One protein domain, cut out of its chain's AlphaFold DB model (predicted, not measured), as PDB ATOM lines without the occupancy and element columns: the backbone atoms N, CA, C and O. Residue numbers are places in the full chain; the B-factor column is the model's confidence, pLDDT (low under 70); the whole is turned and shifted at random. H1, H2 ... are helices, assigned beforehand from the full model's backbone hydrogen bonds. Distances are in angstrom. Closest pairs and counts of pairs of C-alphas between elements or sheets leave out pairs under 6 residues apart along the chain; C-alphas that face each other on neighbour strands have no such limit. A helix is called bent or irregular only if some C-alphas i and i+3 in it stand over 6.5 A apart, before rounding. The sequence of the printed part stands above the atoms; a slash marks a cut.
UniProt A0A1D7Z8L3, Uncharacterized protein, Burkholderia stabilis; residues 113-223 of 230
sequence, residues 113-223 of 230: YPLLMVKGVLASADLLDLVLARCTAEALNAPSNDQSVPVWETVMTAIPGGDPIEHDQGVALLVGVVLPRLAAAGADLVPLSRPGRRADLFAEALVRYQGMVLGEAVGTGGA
ATOM      1  N   TYR A 113      30.977 -19.082 -23.817       92.62
ATOM      2  CA  TYR A 113      31.512 -20.179 -24.632       92.62
ATOM      3  C   TYR A 113      32.737 -20.885 -24.024       92.62
ATOM      4  O   TYR A 113      32.745 -22.115 -24.021       92.62
ATOM      5  N   PRO A 114      33.728 -20.186 -23.429       90.94
ATOM      6  CA  PRO A 114      34.843 -20.854 -22.751       90.94
ATOM      7  C   PRO A 114      34.410 -21.729 -21.564       90.94
ATOM      8  O   PRO A 114      35.108 -22.673 -21.200       90.94
ATOM      9  N   LEU A 115      33.254 -21.439 -20.957       92.56
ATOM     10  CA  LEU A 115      32.751 -22.160 -19.784       92.56
ATOM     11  C   LEU A 115      32.182 -23.539 -20.146       92.56
ATOM     12  O   LEU A 115      32.089 -24.404 -19.280       92.56
ATOM     13  N   LEU A 116      31.866 -23.778 -21.425       91.94
ATOM     14  CA  LEU A 116      31.420 -25.084 -21.930       91.94
ATOM     15  C   LEU A 116      32.515 -26.159 -21.841       91.94
ATOM     16  O   LEU A 116      32.214 -27.347 -21.869       91.94
ATOM     17  N   MET A 117      33.777 -25.755 -21.678       89.88
ATOM     18  CA  MET A 117      34.912 -26.658 -21.475       89.88
ATOM     19  C   MET A 117      35.198 -26.936 -19.990       89.88
ATOM     20  O   MET A 117      36.166 -27.622 -19.664       89.88
ATOM     21  N   VAL A 118      34.404 -26.394 -19.061       90.25
ATOM     22  CA  VAL A 118      34.647 -26.550 -17.622       90.25
ATOM     23  C   VAL A 118      33.876 -27.757 -17.091       90.25
ATOM     24  O   VAL A 118      32.648 -27.782 -17.103       90.25
ATOM     25  N   LYS A 119      34.599 -28.751 -16.556       88.69
ATOM     26  CA  LYS A 119      34.013 -29.997 -16.025       88.69
ATOM     27  C   LYS A 119      32.919 -29.747 -14.977       88.69
ATOM     28  O   LYS A 119      31.896 -30.421 -15.013       88.69
ATOM     29  N   GLY A 120      33.118 -28.775 -14.081       85.75
ATOM     30  CA  GLY A 120      32.134 -28.411 -13.052       85.75
ATOM     31  C   GLY A 120      30.801 -27.929 -13.631       85.75
ATOM     32  O   GLY A 120      29.744 -28.299 -13.128       85.75
ATOM     33  N   VAL A 121      30.843 -27.196 -14.749       91.12
ATOM     34  CA  VAL A 121      29.644 -26.746 -15.472       91.12
ATOM     35  C   VAL A 121      28.931 -27.932 -16.108       91.12
ATOM     36  O   VAL A 121      27.728 -28.076 -15.935       91.12
ATOM     37  N   LEU A 122      29.659 -28.813 -16.799       90.56
ATOM     38  CA  LEU A 122      29.050 -29.967 -17.475       90.56
ATOM     39  C   LEU A 122      28.471 -30.996 -16.500       90.56
ATOM     40  O   LEU A 122      27.511 -31.678 -16.843       90.56
ATOM     41  N   ALA A 123      29.036 -31.096 -15.296       86.88
ATOM     42  CA  ALA A 123      28.565 -31.984 -14.239       86.88
ATOM     43  C   ALA A 123      27.269 -31.503 -13.561       86.88
ATOM     44  O   ALA A 123      26.632 -32.290 -12.864       86.88
ATOM     45  N   SER A 124      26.874 -30.239 -13.748       87.62
ATOM     46  CA  SER A 124      25.702 -29.648 -13.104       87.62
ATOM     47  C   SER A 124      24.701 -29.123 -14.125       87.62
ATOM     48  O   SER A 124      24.973 -28.191 -14.881       87.62
ATOM     49  N   ALA A 125      23.501 -29.698 -14.086       88.25
ATOM     50  CA  ALA A 125      22.346 -29.259 -14.858       88.25
ATOM     51  C   ALA A 125      22.121 -27.741 -14.776       88.25
ATOM     52  O   ALA A 125      22.043 -27.073 -15.805       88.25
ATOM     53  N   ASP A 126      22.078 -27.202 -13.556       85.75
ATOM     54  CA  ASP A 126      21.754 -25.796 -13.315       85.75
ATOM     55  C   ASP A 126      22.838 -24.852 -13.846       85.75
ATOM     56  O   ASP A 126      22.535 -23.812 -14.436       85.75
ATOM     57  N   LEU A 127      24.113 -25.216 -13.682       87.38
ATOM     58  CA  LEU A 127      25.224 -24.400 -14.180       87.38
ATOM     59  C   LEU A 127      25.272 -24.411 -15.706       87.38
ATOM     60  O   LEU A 127      25.473 -23.363 -16.320       87.38
ATOM     61  N   LEU A 128      25.056 -25.574 -16.324       93.81
ATOM     62  CA  LEU A 128      25.005 -25.683 -17.776       93.81
ATOM     63  C   LEU A 128      23.829 -24.886 -18.356       93.81
ATOM     64  O   LEU A 128      24.006 -24.187 -19.353       93.81
ATOM     65  N   ASP A 129      22.663 -24.914 -17.707       90.38
ATOM     66  CA  ASP A 129      21.502 -24.115 -18.111       90.38
ATOM     67  C   ASP A 129      21.788 -22.605 -18.025       90.38
ATOM     68  O   ASP A 129      21.438 -21.856 -18.944       90.38
ATOM     69  N   LEU A 130      22.493 -22.143 -16.984       87.44
ATOM     70  CA  LEU A 130      22.918 -20.743 -16.856       87.44
ATOM     71  C   LEU A 130      23.851 -20.303 -17.989       87.44
ATOM     72  O   LEU A 130      23.673 -19.215 -18.547       87.44
ATOM     73  N   VAL A 131      24.829 -21.140 -18.341       93.69
ATOM     74  CA  VAL A 131      25.770 -20.856 -19.433       93.69
ATOM     75  C   VAL A 131      25.041 -20.850 -20.776       93.69
ATOM     76  O   VAL A 131      25.140 -19.879 -21.530       93.69
ATOM     77  N   LEU A 132      24.250 -21.885 -21.068       93.88
ATOM     78  CA  LEU A 132      23.551 -22.020 -22.348       93.88
ATOM     79  C   LEU A 132      22.460 -20.969 -22.552       93.88
ATOM     80  O   LEU A 132      22.229 -20.559 -23.688       93.88
ATOM     81  N   ALA A 133      21.855 -20.444 -21.482       90.12
ATOM     82  CA  ALA A 133      20.929 -19.315 -21.568       90.12
ATOM     83  C   ALA A 133      21.571 -18.048 -22.172       90.12
ATOM     84  O   ALA A 133      20.860 -17.169 -22.667       90.12
ATOM     85  N   ARG A 134      22.907 -17.943 -22.150       90.62
ATOM     86  CA  ARG A 134      23.675 -16.846 -22.765       90.62
ATOM     87  C   ARG A 134      24.225 -17.180 -24.144       90.62
ATOM     88  O   ARG A 134      24.696 -16.278 -24.835       90.62
ATOM     89  N   CYS A 135      24.142 -18.435 -24.559       92.00
ATOM     90  CA  CYS A 135      24.601 -18.867 -25.864       92.00
ATOM     91  C   CYS A 135      23.576 -18.547 -26.961       92.00
ATOM     92  O   CYS A 135      22.370 -18.365 -26.742       92.00
ATOM     93  N   THR A 136      24.072 -18.501 -28.193       91.69
ATOM     94  CA  THR A 136      23.226 -18.495 -29.386       91.69
ATOM     95  C   THR A 136      23.437 -19.763 -30.190       91.69
ATOM     96  O   THR A 136      24.557 -20.256 -30.243       91.69
ATOM     97  N   ALA A 137      22.371 -20.280 -30.809       91.88
ATOM     98  CA  ALA A 137      22.457 -21.450 -31.682       91.88
ATOM     99  C   ALA A 137      23.490 -21.233 -32.802       91.88
ATOM    100  O   ALA A 137      24.344 -22.078 -33.033       91.88
ATOM    101  N   GLU A 138      23.481 -20.043 -33.412       91.06
ATOM    102  CA  GLU A 138      24.456 -19.651 -34.434       91.06
ATOM    103  C   GLU A 138      25.898 -19.758 -33.923       91.06
ATOM    104  O   GLU A 138      26.718 -20.425 -34.541       91.06
ATOM    105  N   ALA A 139      26.202 -19.173 -32.763       90.81
ATOM    106  CA  ALA A 139      27.547 -19.234 -32.198       90.81
ATOM    107  C   ALA A 139      27.931 -20.635 -31.690       90.81
ATOM    108  O   ALA A 139      29.105 -20.983 -31.729       90.81
ATOM    109  N   LEU A 140      26.969 -21.441 -31.224       92.75
ATOM    110  CA  LEU A 140      27.211 -22.834 -30.831       92.75
ATOM    111  C   LEU A 140      27.616 -23.700 -32.030       92.75
ATOM    112  O   LEU A 140      28.460 -24.582 -31.877       92.75
ATOM    113  N   ASN A 141      27.037 -23.434 -33.202       91.69
ATOM    114  CA  ASN A 141      27.286 -24.187 -34.435       91.69
ATOM    115  C   ASN A 141      28.399 -23.566 -35.298       91.69
ATOM    116  O   ASN A 141      28.883 -24.204 -36.234       91.69
ATOM    117  N   ALA A 142      28.838 -22.347 -34.978       90.19
ATOM    118  CA  ALA A 142      29.986 -21.706 -35.602       90.19
ATOM    119  C   ALA A 142      31.297 -22.425 -35.233       90.19
ATOM    120  O   ALA A 142      31.408 -22.996 -34.142       90.19
ATOM    121  N   PRO A 143      32.314 -22.392 -36.113       86.25
ATOM    122  CA  PRO A 143      33.619 -22.953 -35.803       86.25
ATOM    123  C   PRO A 143      34.253 -22.226 -34.613       86.25
ATOM    124  O   PRO A 143      34.319 -20.999 -34.566       86.25
ATOM    125  N   SER A 144      34.761 -23.004 -33.665       83.19
ATOM    126  CA  SER A 144      35.620 -22.532 -32.591       83.19
ATOM    127  C   SER A 144      36.946 -22.044 -33.168       83.19
ATOM    128  O   SER A 144      37.564 -22.731 -33.992       83.19
ATOM    129  N   ASN A 145      37.396 -20.882 -32.686       73.06
ATOM    130  CA  ASN A 145      38.611 -20.200 -33.140       73.06
ATOM    131  C   ASN A 145      39.870 -21.083 -33.076       73.06
ATOM    132  O   ASN A 145      40.774 -20.905 -33.886       73.06
ATOM    133  N   ASP A 146      39.909 -22.055 -32.160       65.88
ATOM    134  CA  ASP A 146      41.121 -22.832 -31.881       65.88
ATOM    135  C   ASP A 146      41.151 -24.212 -32.554       65.88
ATOM    136  O   ASP A 146      42.211 -24.826 -32.660       65.88
ATOM    137  N   GLN A 147      40.001 -24.751 -32.975       63.38
ATOM    138  CA  GLN A 147      39.889 -26.187 -33.284       63.38
ATOM    139  C   GLN A 147      39.201 -26.503 -34.618       63.38
ATOM    140  O   GLN A 147      39.234 -27.660 -35.051       63.38
ATOM    141  N   SER A 148      38.631 -25.498 -35.300       79.00
ATOM    142  CA  SER A 148      37.857 -25.680 -36.546       79.00
ATOM    143  C   SER A 148      36.703 -26.690 -36.414       79.00
ATOM    144  O   SER A 148      36.268 -27.274 -37.404       79.00
ATOM    145  N   VAL A 149      36.225 -26.906 -35.189       84.25
ATOM    146  CA  VAL A 149      35.035 -27.701 -34.854       84.25
ATOM    147  C   VAL A 149      33.960 -26.770 -34.299       84.25
ATOM    148  O   VAL A 149      34.329 -25.712 -33.781       84.25
ATOM    149  N   PRO A 150      32.664 -27.111 -34.376       88.88
ATOM    150  CA  PRO A 150      31.609 -26.320 -33.749       88.88
ATOM    151  C   PRO A 150      31.896 -26.043 -32.268       88.88
ATOM    152  O   PRO A 150      32.429 -26.899 -31.562       88.88
ATOM    153  N   VAL A 151      31.528 -24.864 -31.764       89.75
ATOM    154  CA  VAL A 151      31.754 -24.501 -30.353       89.75
ATOM    155  C   VAL A 151      31.125 -25.514 -29.395       89.75
ATOM    156  O   VAL A 151      31.740 -25.842 -28.380       89.75
ATOM    157  N   TRP A 152      29.945 -26.058 -29.707       91.31
ATOM    158  CA  TRP A 152      29.318 -27.074 -28.857       91.31
ATOM    159  C   TRP A 152      30.177 -28.338 -28.713       91.31
ATOM    160  O   TRP A 152      30.137 -28.963 -27.660       91.31
ATOM    161  N   GLU A 153      30.996 -28.695 -29.710       90.25
ATOM    162  CA  GLU A 153      31.854 -29.889 -29.669       90.25
ATOM    163  C   GLU A 153      32.953 -29.758 -28.600       90.25
ATOM    164  O   GLU A 153      33.443 -30.758 -28.073       90.25
ATOM    165  N   THR A 154      33.287 -28.531 -28.186       88.06
ATOM    166  CA  THR A 154      34.295 -28.285 -27.145       88.06
ATOM    167  C   THR A 154      33.914 -28.879 -25.786       88.06
ATOM    168  O   THR A 154      34.805 -29.188 -24.998       88.06
ATOM    169  N   VAL A 155      32.630 -29.162 -25.521       89.38
ATOM    170  CA  VAL A 155      32.208 -29.867 -24.293       89.38
ATOM    171  C   VAL A 155      32.911 -31.218 -24.151       89.38
ATOM    172  O   VAL A 155      33.284 -31.619 -23.050       89.38
ATOM    173  N   MET A 156      33.194 -31.885 -25.276       88.56
ATOM    174  CA  MET A 156      33.838 -33.196 -25.317       88.56
ATOM    175  C   MET A 156      35.266 -33.177 -24.778       88.56
ATOM    176  O   MET A 156      35.813 -34.234 -24.461       88.56
ATOM    177  N   THR A 157      35.893 -32.004 -24.633       85.06
ATOM    178  CA  THR A 157      37.221 -31.921 -24.017       85.06
ATOM    179  C   THR A 157      37.199 -32.192 -22.519       85.06
ATOM    180  O   THR A 157      38.216 -32.630 -21.985       85.06
ATOM    181  N   ALA A 158      36.063 -31.947 -21.863       85.00
ATOM    182  CA  ALA A 158      35.895 -32.049 -20.416       85.00
ATOM    183  C   ALA A 158      35.112 -33.291 -19.961       85.00
ATOM    184  O   ALA A 158      35.029 -33.551 -18.759       85.00
ATOM    185  N   ILE A 159      34.571 -34.069 -20.905       86.44
ATOM    186  CA  ILE A 159      33.903 -35.344 -20.626       86.44
ATOM    187  C   ILE A 159      34.961 -36.443 -20.396       86.44
ATOM    188  O   ILE A 159      35.882 -36.576 -21.212       86.44
ATOM    189  N   PRO A 160      34.867 -37.217 -19.297       77.88
ATOM    190  CA  PRO A 160      35.740 -38.369 -19.056       77.88
ATOM    191  C   PRO A 160      35.493 -39.478 -20.093       77.88
ATOM    192  O   PRO A 160      34.396 -39.590 -20.634       77.88
ATOM    193  N   GLY A 161      36.515 -40.282 -20.400       67.62
ATOM    194  CA  GLY A 161      36.402 -41.335 -21.421       67.62
ATOM    195  C   GLY A 161      37.711 -42.052 -21.755       67.62
ATOM    196  O   GLY A 161      37.893 -42.507 -22.886       67.62
ATOM    197  N   GLY A 162      38.674 -42.081 -20.826       69.12
ATOM    198  CA  GLY A 162      39.966 -42.734 -21.034       69.12
ATOM    199  C   GLY A 162      39.896 -44.254 -20.873       69.12
ATOM    200  O   GLY A 162      40.470 -44.981 -21.693       69.12
ATOM    201  N   ASP A 163      39.177 -44.722 -19.851       77.44
ATOM    202  CA  ASP A 163      38.987 -46.133 -19.501       77.44
ATOM    203  C   ASP A 163      37.496 -46.556 -19.560       77.44
ATOM    204  O   ASP A 163      36.626 -45.703 -19.744       77.44
ATOM    205  N   PRO A 164      37.164 -47.860 -19.454       73.88
ATOM    206  CA  PRO A 164      35.779 -48.328 -19.570       73.88
ATOM    207  C   PRO A 164      34.822 -47.772 -18.503       73.88
ATOM    208  O   PRO A 164      33.646 -47.568 -18.786       73.88
ATOM    209  N   ILE A 165      35.313 -47.510 -17.287       73.38
ATOM    210  CA  ILE A 165      34.491 -46.985 -16.187       73.38
ATOM    211  C   ILE A 165      34.167 -45.513 -16.452       73.38
ATOM    212  O   ILE A 165      33.020 -45.081 -16.321       73.38
ATOM    213  N   GLU A 166      35.168 -44.744 -16.866       82.75
ATOM    214  CA  GLU A 166      35.019 -43.362 -17.305       82.75
ATOM    215  C   GLU A 166      34.145 -43.240 -18.554       82.75
ATOM    216  O   GLU A 166      33.425 -42.253 -18.690       82.75
ATOM    217  N   HIS A 167      34.184 -44.231 -19.450       86.31
ATOM    218  CA  HIS A 167      33.356 -44.268 -20.654       86.31
ATOM    219  C   HIS A 167      31.870 -44.335 -20.302       86.31
ATOM    220  O   HIS A 167      31.108 -43.472 -20.731       86.31
ATOM    221  N   ASP A 168      31.463 -45.284 -19.456       86.31
ATOM    222  CA  ASP A 168      30.064 -45.409 -19.028       86.31
ATOM    223  C   ASP A 168      29.578 -44.165 -18.268       86.31
ATOM    224  O   ASP A 168      28.463 -43.684 -18.494       86.31
ATOM    225  N   GLN A 169      30.426 -43.597 -17.405       87.75
ATOM    226  CA  GLN A 169      30.129 -42.341 -16.710       87.75
ATOM    227  C   GLN A 169      29.990 -41.165 -17.682       87.75
ATOM    228  O   GLN A 169      29.082 -40.345 -17.533       87.75
ATOM    229  N   GLY A 170      30.861 -41.083 -18.689       89.06
ATOM    230  CA  GLY A 170      30.814 -40.066 -19.734       89.06
ATOM    231  C   GLY A 170      29.543 -40.168 -20.575       89.06
ATOM    232  O   GLY A 170      28.869 -39.160 -20.785       89.06
ATOM    233  N   VAL A 171      29.156 -41.381 -20.981       91.44
ATOM    234  CA  VAL A 171      27.895 -41.635 -21.694       91.44
ATOM    235  C   VAL A 171      26.696 -41.233 -20.834       91.44
ATOM    236  O   VAL A 171      25.814 -40.521 -21.315       91.44
ATOM    237  N   ALA A 172      26.663 -41.628 -19.558       91.00
ATOM    238  CA  ALA A 172      25.576 -41.269 -18.647       91.00
ATOM    239  C   ALA A 172      25.452 -39.747 -18.461       91.00
ATOM    240  O   ALA A 172      24.347 -39.205 -18.522       91.00
ATOM    241  N   LEU A 173      26.579 -39.048 -18.293       92.19
ATOM    242  CA  LEU A 173      26.614 -37.593 -18.166       92.19
ATOM    243  C   LEU A 173      26.107 -36.899 -19.436       92.19
ATOM    244  O   LEU A 173      25.291 -35.977 -19.365       92.19
ATOM    245  N   LEU A 174      26.560 -37.353 -20.607       93.81
ATOM    246  CA  LEU A 174      26.124 -36.802 -21.884       93.81
ATOM    247  C   LEU A 174      24.619 -36.969 -22.084       93.81
ATOM    248  O   LEU A 174      23.939 -35.995 -22.397       93.81
ATOM    249  N   VAL A 175      24.096 -38.174 -21.868       93.69
ATOM    250  CA  VAL A 175      22.673 -38.478 -22.072       93.69
ATOM    251  C   VAL A 175      21.793 -37.752 -21.054       93.69
ATOM    252  O   VAL A 175      20.777 -37.174 -21.432       93.69
ATOM    253  N   GLY A 176      22.168 -37.771 -19.773       90.75
ATOM    254  CA  GLY A 176      21.333 -37.240 -18.694       90.75
ATOM    255  C   GLY A 176      21.392 -35.720 -18.540       90.75
ATOM    256  O   GLY A 176      20.418 -35.108 -18.099       90.75
ATOM    257  N   VAL A 177      22.522 -35.096 -18.890       92.31
ATOM    258  CA  VAL A 177      22.755 -33.673 -18.601       92.31
ATOM    259  C   VAL A 177      23.021 -32.868 -19.865       92.31
ATOM    260  O   VAL A 177      22.307 -31.895 -20.115       92.31
ATOM    261  N   VAL A 178      24.027 -33.254 -20.652       94.25
ATOM    262  CA  VAL A 178      24.629 -32.374 -21.665       94.25
ATOM    263  C   VAL A 178      23.820 -32.322 -22.964       94.25
ATOM    264  O   VAL A 178      23.439 -31.236 -23.400       94.25
ATOM    265  N   LEU A 179      23.532 -33.471 -23.583       94.50
ATOM    266  CA  LEU A 179      22.859 -33.551 -24.887       94.50
ATOM    267  C   LEU A 179      21.455 -32.931 -24.877       94.50
ATOM    268  O   LEU A 179      21.188 -32.123 -25.769       94.50
ATOM    269  N   PRO A 180      20.580 -33.198 -23.881       93.38
ATOM    270  CA  PRO A 180      19.257 -32.579 -23.848       93.38
ATOM    271  C   PRO A 180      19.329 -31.048 -23.827       93.38
ATOM    272  O   PRO A 180      18.550 -30.372 -24.499       93.38
ATOM    273  N   ARG A 181      20.296 -30.492 -23.088       94.19
ATOM    274  CA  ARG A 181      20.462 -29.043 -22.923       94.19
ATOM    275  C   ARG A 181      21.083 -28.387 -24.145       94.19
ATOM    276  O   ARG A 181      20.603 -27.339 -24.572       94.19
ATOM    277  N   LEU A 182      22.097 -29.010 -24.746       94.25
ATOM    278  CA  LEU A 182      22.675 -28.536 -26.003       94.25
ATOM    279  C   LEU A 182      21.641 -28.544 -27.132       94.25
ATOM    280  O   LEU A 182      21.495 -27.537 -27.825       94.25
ATOM    281  N   ALA A 183      20.870 -29.628 -27.267       92.06
ATOM    282  CA  ALA A 183      19.779 -29.711 -28.235       92.06
ATOM    283  C   ALA A 183      18.743 -28.600 -27.995       92.06
ATOM    284  O   ALA A 183      18.386 -27.864 -28.913       92.06
ATOM    285  N   ALA A 184      18.323 -28.403 -26.741       89.75
ATOM    286  CA  ALA A 184      17.384 -27.347 -26.371       89.75
ATOM    287  C   ALA A 184      17.937 -25.924 -26.588       89.75
ATOM    288  O   ALA A 184      17.147 -24.984 -26.731       89.75
ATOM    289  N   ALA A 185      19.261 -25.745 -26.588       90.56
ATOM    290  CA  ALA A 185      19.947 -24.491 -26.904       90.56
ATOM    291  C   ALA A 185      20.142 -24.269 -28.421       90.56
ATOM    292  O   ALA A 185      20.573 -23.189 -28.830       90.56
ATOM    293  N   GLY A 186      19.784 -25.257 -29.251       90.94
ATOM    294  CA  GLY A 186      19.877 -25.204 -30.710       90.94
ATOM    295  C   GLY A 186      21.224 -25.654 -31.275       90.94
ATOM    296  O   GLY A 186      21.571 -25.238 -32.379       90.94
ATOM    297  N   ALA A 187      21.991 -26.457 -30.533       91.94
ATOM    298  CA  ALA A 187      23.194 -27.086 -31.065       91.94
ATOM    299  C   ALA A 187      22.833 -28.165 -32.100       91.94
ATOM    300  O   ALA A 187      21.970 -29.013 -31.852       91.94
ATOM    301  N   ASP A 188      23.533 -28.165 -33.231       91.69
ATOM    302  CA  ASP A 188      23.383 -29.168 -34.285       91.69
ATOM    303  C   ASP A 188      24.209 -30.408 -33.924       91.69
ATOM    304  O   ASP A 188      25.357 -30.568 -34.341       91.69
ATOM    305  N   LEU A 189      23.622 -31.269 -33.087       88.38
ATOM    306  CA  LEU A 189      24.253 -32.486 -32.571       88.38
ATOM    307  C   LEU A 189      24.385 -33.548 -33.671       88.38
ATOM    308  O   LEU A 189      23.534 -34.426 -33.829       88.38
ATOM    309  N   VAL A 190      25.472 -33.464 -34.431       86.50
ATOM    310  CA  VAL A 190      25.866 -34.449 -35.445       86.50
ATOM    311  C   VAL A 190      27.038 -35.298 -34.945       86.50
ATOM    312  O   VAL A 190      27.819 -34.822 -34.121       86.50
ATOM    313  N   PRO A 191      27.189 -36.552 -35.418       82.25
ATOM    314  CA  PRO A 191      28.352 -37.371 -35.090       82.25
ATOM    315  C   PRO A 191      29.664 -36.630 -35.365       82.25
ATOM    316  O   PRO A 191      29.790 -35.944 -36.381       82.25
ATOM    317  N   LEU A 192      30.641 -36.784 -34.467       80.00
ATOM    318  CA  LEU A 192      31.915 -36.078 -34.581       80.00
ATOM    319  C   LEU A 192      32.666 -36.539 -35.832       80.00
ATOM    320  O   LEU A 192      32.857 -37.733 -36.059       80.00
ATOM    321  N   SER A 193      33.141 -35.582 -36.625       69.19
ATOM    322  CA  SER A 193      33.799 -35.849 -37.911       69.19
ATOM    323  C   SER A 193      35.160 -36.541 -37.776       69.19
ATOM    324  O   SER A 193      35.685 -37.064 -38.758       69.19
ATOM    325  N   ARG A 194      35.772 -36.515 -36.584       72.94
ATOM    326  CA  ARG A 194      37.100 -37.091 -36.336       72.94
ATOM    327  C   ARG A 194      36.974 -38.427 -35.602       72.94
ATOM    328  O   ARG A 194      36.460 -38.434 -34.487       72.94
ATOM    329  N   PRO A 195      37.476 -39.535 -36.170       66.19
ATOM    330  CA  PRO A 195      37.421 -40.835 -35.515       66.19
ATOM    331  C   PRO A 195      38.283 -40.858 -34.246       66.19
ATOM    332  O   PRO A 195      39.344 -40.232 -34.182       66.19
ATOM    333  N   GLY A 196      37.838 -41.607 -33.238       80.12
ATOM    334  CA  GLY A 196      38.559 -41.811 -31.984       80.12
ATOM    335  C   GLY A 196      37.620 -42.069 -30.810       80.12
ATOM    336  O   GLY A 196      36.416 -41.860 -30.912       80.12
ATOM    337  N   ARG A 197      38.186 -42.440 -29.654       79.38
ATOM    338  CA  ARG A 197      37.408 -42.852 -28.468       79.38
ATOM    339  C   ARG A 197      36.329 -41.849 -28.044       79.38
ATOM    340  O   ARG A 197      35.252 -42.245 -27.624       79.38
ATOM    341  N   ARG A 198      36.592 -40.544 -28.181       82.62
ATOM    342  CA  ARG A 198      35.603 -39.491 -27.879       82.62
ATOM    343  C   ARG A 198      34.451 -39.441 -28.883       82.62
ATOM    344  O   ARG A 198      33.335 -39.131 -28.485       82.62
ATOM    345  N   ALA A 199      34.715 -39.736 -30.154       84.94
ATOM    346  CA  ALA A 199      33.677 -39.841 -31.171       84.94
ATOM    347  C   ALA A 199      32.810 -41.079 -30.942       84.94
ATOM    348  O   ALA A 199      31.594 -40.973 -31.049       84.94
ATOM    349  N   ASP A 200      33.413 -42.201 -30.537       86.69
ATOM    350  CA  ASP A 200      32.683 -43.424 -30.185       86.69
ATOM    351  C   ASP A 200      31.777 -43.190 -28.965       86.69
ATOM    352  O   ASP A 200      30.582 -43.476 -29.010       86.69
ATOM    353  N   LEU A 201      32.325 -42.573 -27.910       89.56
ATOM    354  CA  LEU A 201      31.589 -42.183 -26.705       89.56
ATOM    355  C   LEU A 201      30.419 -41.242 -27.033       89.56
ATOM    356  O   LEU A 201      29.299 -41.447 -26.563       89.56
ATOM    357  N   PHE A 202      30.660 -40.215 -27.853       90.38
ATOM    358  CA  PHE A 202      29.616 -39.275 -28.257       90.38
ATOM    359  C   PHE A 202      28.548 -39.937 -29.129       90.38
ATOM    360  O   PHE A 202      27.363 -39.708 -28.911       90.38
ATOM    361  N   ALA A 203      28.945 -40.766 -30.095       89.88
ATOM    362  CA  ALA A 203      28.021 -41.480 -30.968       89.88
ATOM    363  C   ALA A 203      27.116 -42.420 -30.163       89.88
ATOM    364  O   ALA A 203      25.902 -42.428 -30.366       89.88
ATOM    365  N   GLU A 204      27.681 -43.154 -29.205       92.38
ATOM    366  CA  GLU A 204      26.914 -44.002 -28.299       92.38
ATOM    367  C   GLU A 204      25.909 -43.191 -27.470       92.38
ATOM    368  O   GLU A 204      24.724 -43.534 -27.414       92.38
ATOM    369  N   ALA A 205      26.352 -42.085 -26.867       91.69
ATOM    370  CA  ALA A 205      25.477 -41.200 -26.107       91.69
ATOM    371  C   ALA A 205      24.365 -40.595 -26.983       91.69
ATOM    372  O   ALA A 205      23.207 -40.552 -26.567       91.69
ATOM    373  N   LEU A 206      24.685 -40.184 -28.212       91.88
ATOM    374  CA  LEU A 206      23.728 -39.616 -29.158       91.88
ATOM    375  C   LEU A 206      22.647 -40.633 -29.542       91.88
ATOM    376  O   LEU A 206      21.466 -40.292 -29.528       91.88
ATOM    377  N   VAL A 207      23.026 -41.886 -29.814       91.75
ATOM    378  CA  VAL A 207      22.075 -42.971 -30.109       91.75
ATOM    379  C   VAL A 207      21.152 -43.229 -28.917       91.75
ATOM    380  O   VAL A 207      19.935 -43.314 -29.090       91.75
ATOM    381  N   ARG A 208      21.700 -43.308 -27.694       91.31
ATOM    382  CA  ARG A 208      20.898 -43.505 -26.473       91.31
ATOM    383  C   ARG A 208      19.923 -42.348 -26.243       91.31
ATOM    384  O   ARG A 208      18.743 -42.590 -25.993       91.31
ATOM    385  N   TYR A 209      20.388 -41.108 -26.382       90.69
ATOM    386  CA  TYR A 209      19.559 -39.910 -26.245       90.69
ATOM    387  C   TYR A 209      18.424 -39.869 -27.281       90.69
ATOM    388  O   TYR A 209      17.266 -39.680 -26.915       90.69
ATOM    389  N   GLN A 210      18.719 -40.126 -28.559       87.56
ATOM    390  CA  GLN A 210      17.698 -40.193 -29.611       87.56
ATOM    391  C   GLN A 210      16.661 -41.292 -29.332       87.56
ATOM    392  O   GLN A 210      15.465 -41.065 -29.510       87.56
ATOM    393  N   GLY A 211      17.098 -42.455 -28.839       85.81
ATOM    394  CA  GLY A 211      16.204 -43.529 -28.405       85.81
ATOM    395  C   GLY A 211      15.252 -43.106 -27.281       85.81
ATOM    396  O   GLY A 211      14.062 -43.415 -27.348       85.81
ATOM    397  N   MET A 212      15.739 -42.356 -26.285       85.50
ATOM    398  CA  MET A 212      14.907 -41.818 -25.197       85.50
ATOM    399  C   MET A 212      13.856 -40.829 -25.713       85.50
ATOM    400  O   MET A 212      12.673 -40.992 -25.419       85.50
ATOM    401  N   VAL A 213      14.265 -39.863 -26.539       83.56
ATOM    402  CA  VAL A 213      13.358 -38.855 -27.119       83.56
ATOM    403  C   VAL A 213      12.255 -39.514 -27.957       83.56
ATOM    404  O   VAL A 213      11.084 -39.144 -27.862       83.56
ATOM    405  N   LEU A 214      12.601 -40.532 -28.752       79.31
ATOM    406  CA  LEU A 214      11.623 -41.300 -29.529       79.31
ATOM    407  C   LEU A 214      10.671 -42.103 -28.629       79.31
ATOM    408  O   LEU A 214       9.472 -42.154 -28.904       79.31
ATOM    409  N   GLY A 215      11.174 -42.701 -27.546       72.38
ATOM    410  CA  GLY A 215      10.358 -43.422 -26.568       72.38
ATOM    411  C   GLY A 215       9.321 -42.529 -25.878       72.38
ATOM    412  O   GLY A 215       8.152 -42.908 -25.774       72.38
ATOM    413  N   GLU A 216       9.708 -41.318 -25.479       71.06
ATOM    414  CA  GLU A 216       8.809 -40.321 -24.878       71.06
ATOM    415  C   GLU A 216       7.732 -39.833 -25.863       71.06
ATOM    416  O   GLU A 216       6.556 -39.703 -25.503       71.06
ATOM    417  N   ALA A 217       8.094 -39.640 -27.134       60.88
ATOM    418  CA  ALA A 217       7.153 -39.265 -28.190       60.88
ATOM    419  C   ALA A 217       6.112 -40.368 -28.482       60.88
ATOM    420  O   ALA A 217       4.943 -40.083 -28.758       60.88
ATOM    421  N   VAL A 218       6.504 -41.644 -28.387       59.09
ATOM    422  CA  VAL A 218       5.591 -42.788 -28.564       59.09
ATOM    423  C   VAL A 218       4.697 -42.989 -27.332       59.09
ATOM    424  O   VAL A 218       3.504 -43.264 -27.484       59.09
ATOM    425  N   GLY A 219       5.228 -42.796 -26.119       52.16
ATOM    426  CA  GLY A 219       4.476 -42.911 -24.862       52.16
ATOM    427  C   GLY A 219       3.377 -41.856 -24.694       52.16
ATOM    428  O   GLY A 219       2.289 -42.169 -24.210       52.16
ATOM    429  N   THR A 220       3.614 -40.631 -25.165       52.44
ATOM    430  CA  THR A 220       2.632 -39.532 -25.124       52.44
ATOM    431  C   THR A 220       1.590 -39.618 -26.248       52.44
ATOM    432  O   THR A 220       0.427 -39.285 -26.034       52.44
ATOM    433  N   GLY A 221       1.947 -40.143 -27.427       46.38
ATOM    434  CA  GLY A 221       1.037 -40.240 -28.579       46.38
ATOM    435  C   GLY A 221       0.242 -41.549 -28.720       46.38
ATOM    436  O   GLY A 221      -0.770 -41.570 -29.434       46.38
ATOM    437  N   GLY A 222       0.695 -42.644 -28.097       43.06
ATOM    438  CA  GLY A 222       0.096 -43.982 -28.218       43.06
ATOM    439  C   GLY A 222      -1.026 -44.267 -27.215       43.06
ATOM    440  O   GLY A 222      -2.032 -44.882 -27.574       43.06
ATOM    441  N   ALA A 223      -0.907 -43.772 -25.980       43.91
ATOM    442  CA  ALA A 223      -1.894 -44.023 -24.927       43.91
ATOM    443  C   ALA A 223      -3.223 -43.268 -25.147       43.91
ATOM    444  O   ALA A 223      -4.296 -43.809 -24.872       43.91
TER     445      ALA A 223
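AT A GLANCE: This is residues 113 to 223 of the 230 residues of an uncharacterized protein of Burkholderia stabilis (UniProt A0A1D7Z8L3). A cluster of five short helices, H1 to H5, packs beside the second half of the kinked helix H6, and the long helix H7 crosses the first half of H6, its residues 214 to 223 sticking out. The long link from H6 to H7, residues 185 to 196, has no named element and folds back from the end of H6 at residue 184 to the beginning of H7 at residue 197. The printed part has 111 residues with seven named helices, H1 to H7 in order, and no named strand; the class is all helix. It is compact, with a radius of gyration of the C-alphas of 14.0 A and spans of 48 by 33 by 26 A.

HOW THE PARTS SIT: H1, residues 113 to 117, touches H5, residues 151 to 157; their closest C-alphas, of Met 117 and Val 155, are 5.1 A apart. H2, residues 119 to 122, and H3, residues 125 to 132, only just touch, with 3 pairs of C-alphas within 8 A, and only at the corner; the closest are Val 121 and Leu 127, 5.2 A. H4, residues 137 to 141, touches H5, closest at C-alphas 140 and 151, 4.9 A. H3 touches H6, residues 164 to 184, at residues 177 to 182 alone, at a steep tilt of 53 degrees, the same way; C-alphas 125 and 177 are closest, 5.8 A. H7, residues 197 to 223, touches H6 with residues 201 to 209 alone, at a steep tilt of 54 degrees, the same way; C-alphas 171 and 205 are closest, 5.1 A. H3 and H7 are apart. Every O i to N i+4 pair is within hydrogen-bond range in H3 and H4, 14 of 17 in H6, 22 of 23 in H7, 0 of 1 in H1 and 0 of 3 in H5, where 2 of 2 and 4 of 4 O i to N i+3 pairs are; H2 is too short for an i+4 pair.

IN THESE COORDINATES: H1 begins at C-alpha 113 (31.512, -20.179, -24.632). H6 is 28.7 A long and irregular, C-alphas 176 and 179 being 7.4 A apart, with a kink of 39 degrees near residue 174. H7, 39.5 A, ends at C-alpha 223 (-1.894, -44.023, -24.927).

THE WHOLE: The C-alphas of Asp 146 and Ala 223, the two farthest apart, are 48.5 A apart. The printed part has no cut; the link from H6 to H7 is long. The pLDDT is under 70 at residues 146 to 147, 161 to 162, 193, 195 and 217 to 223.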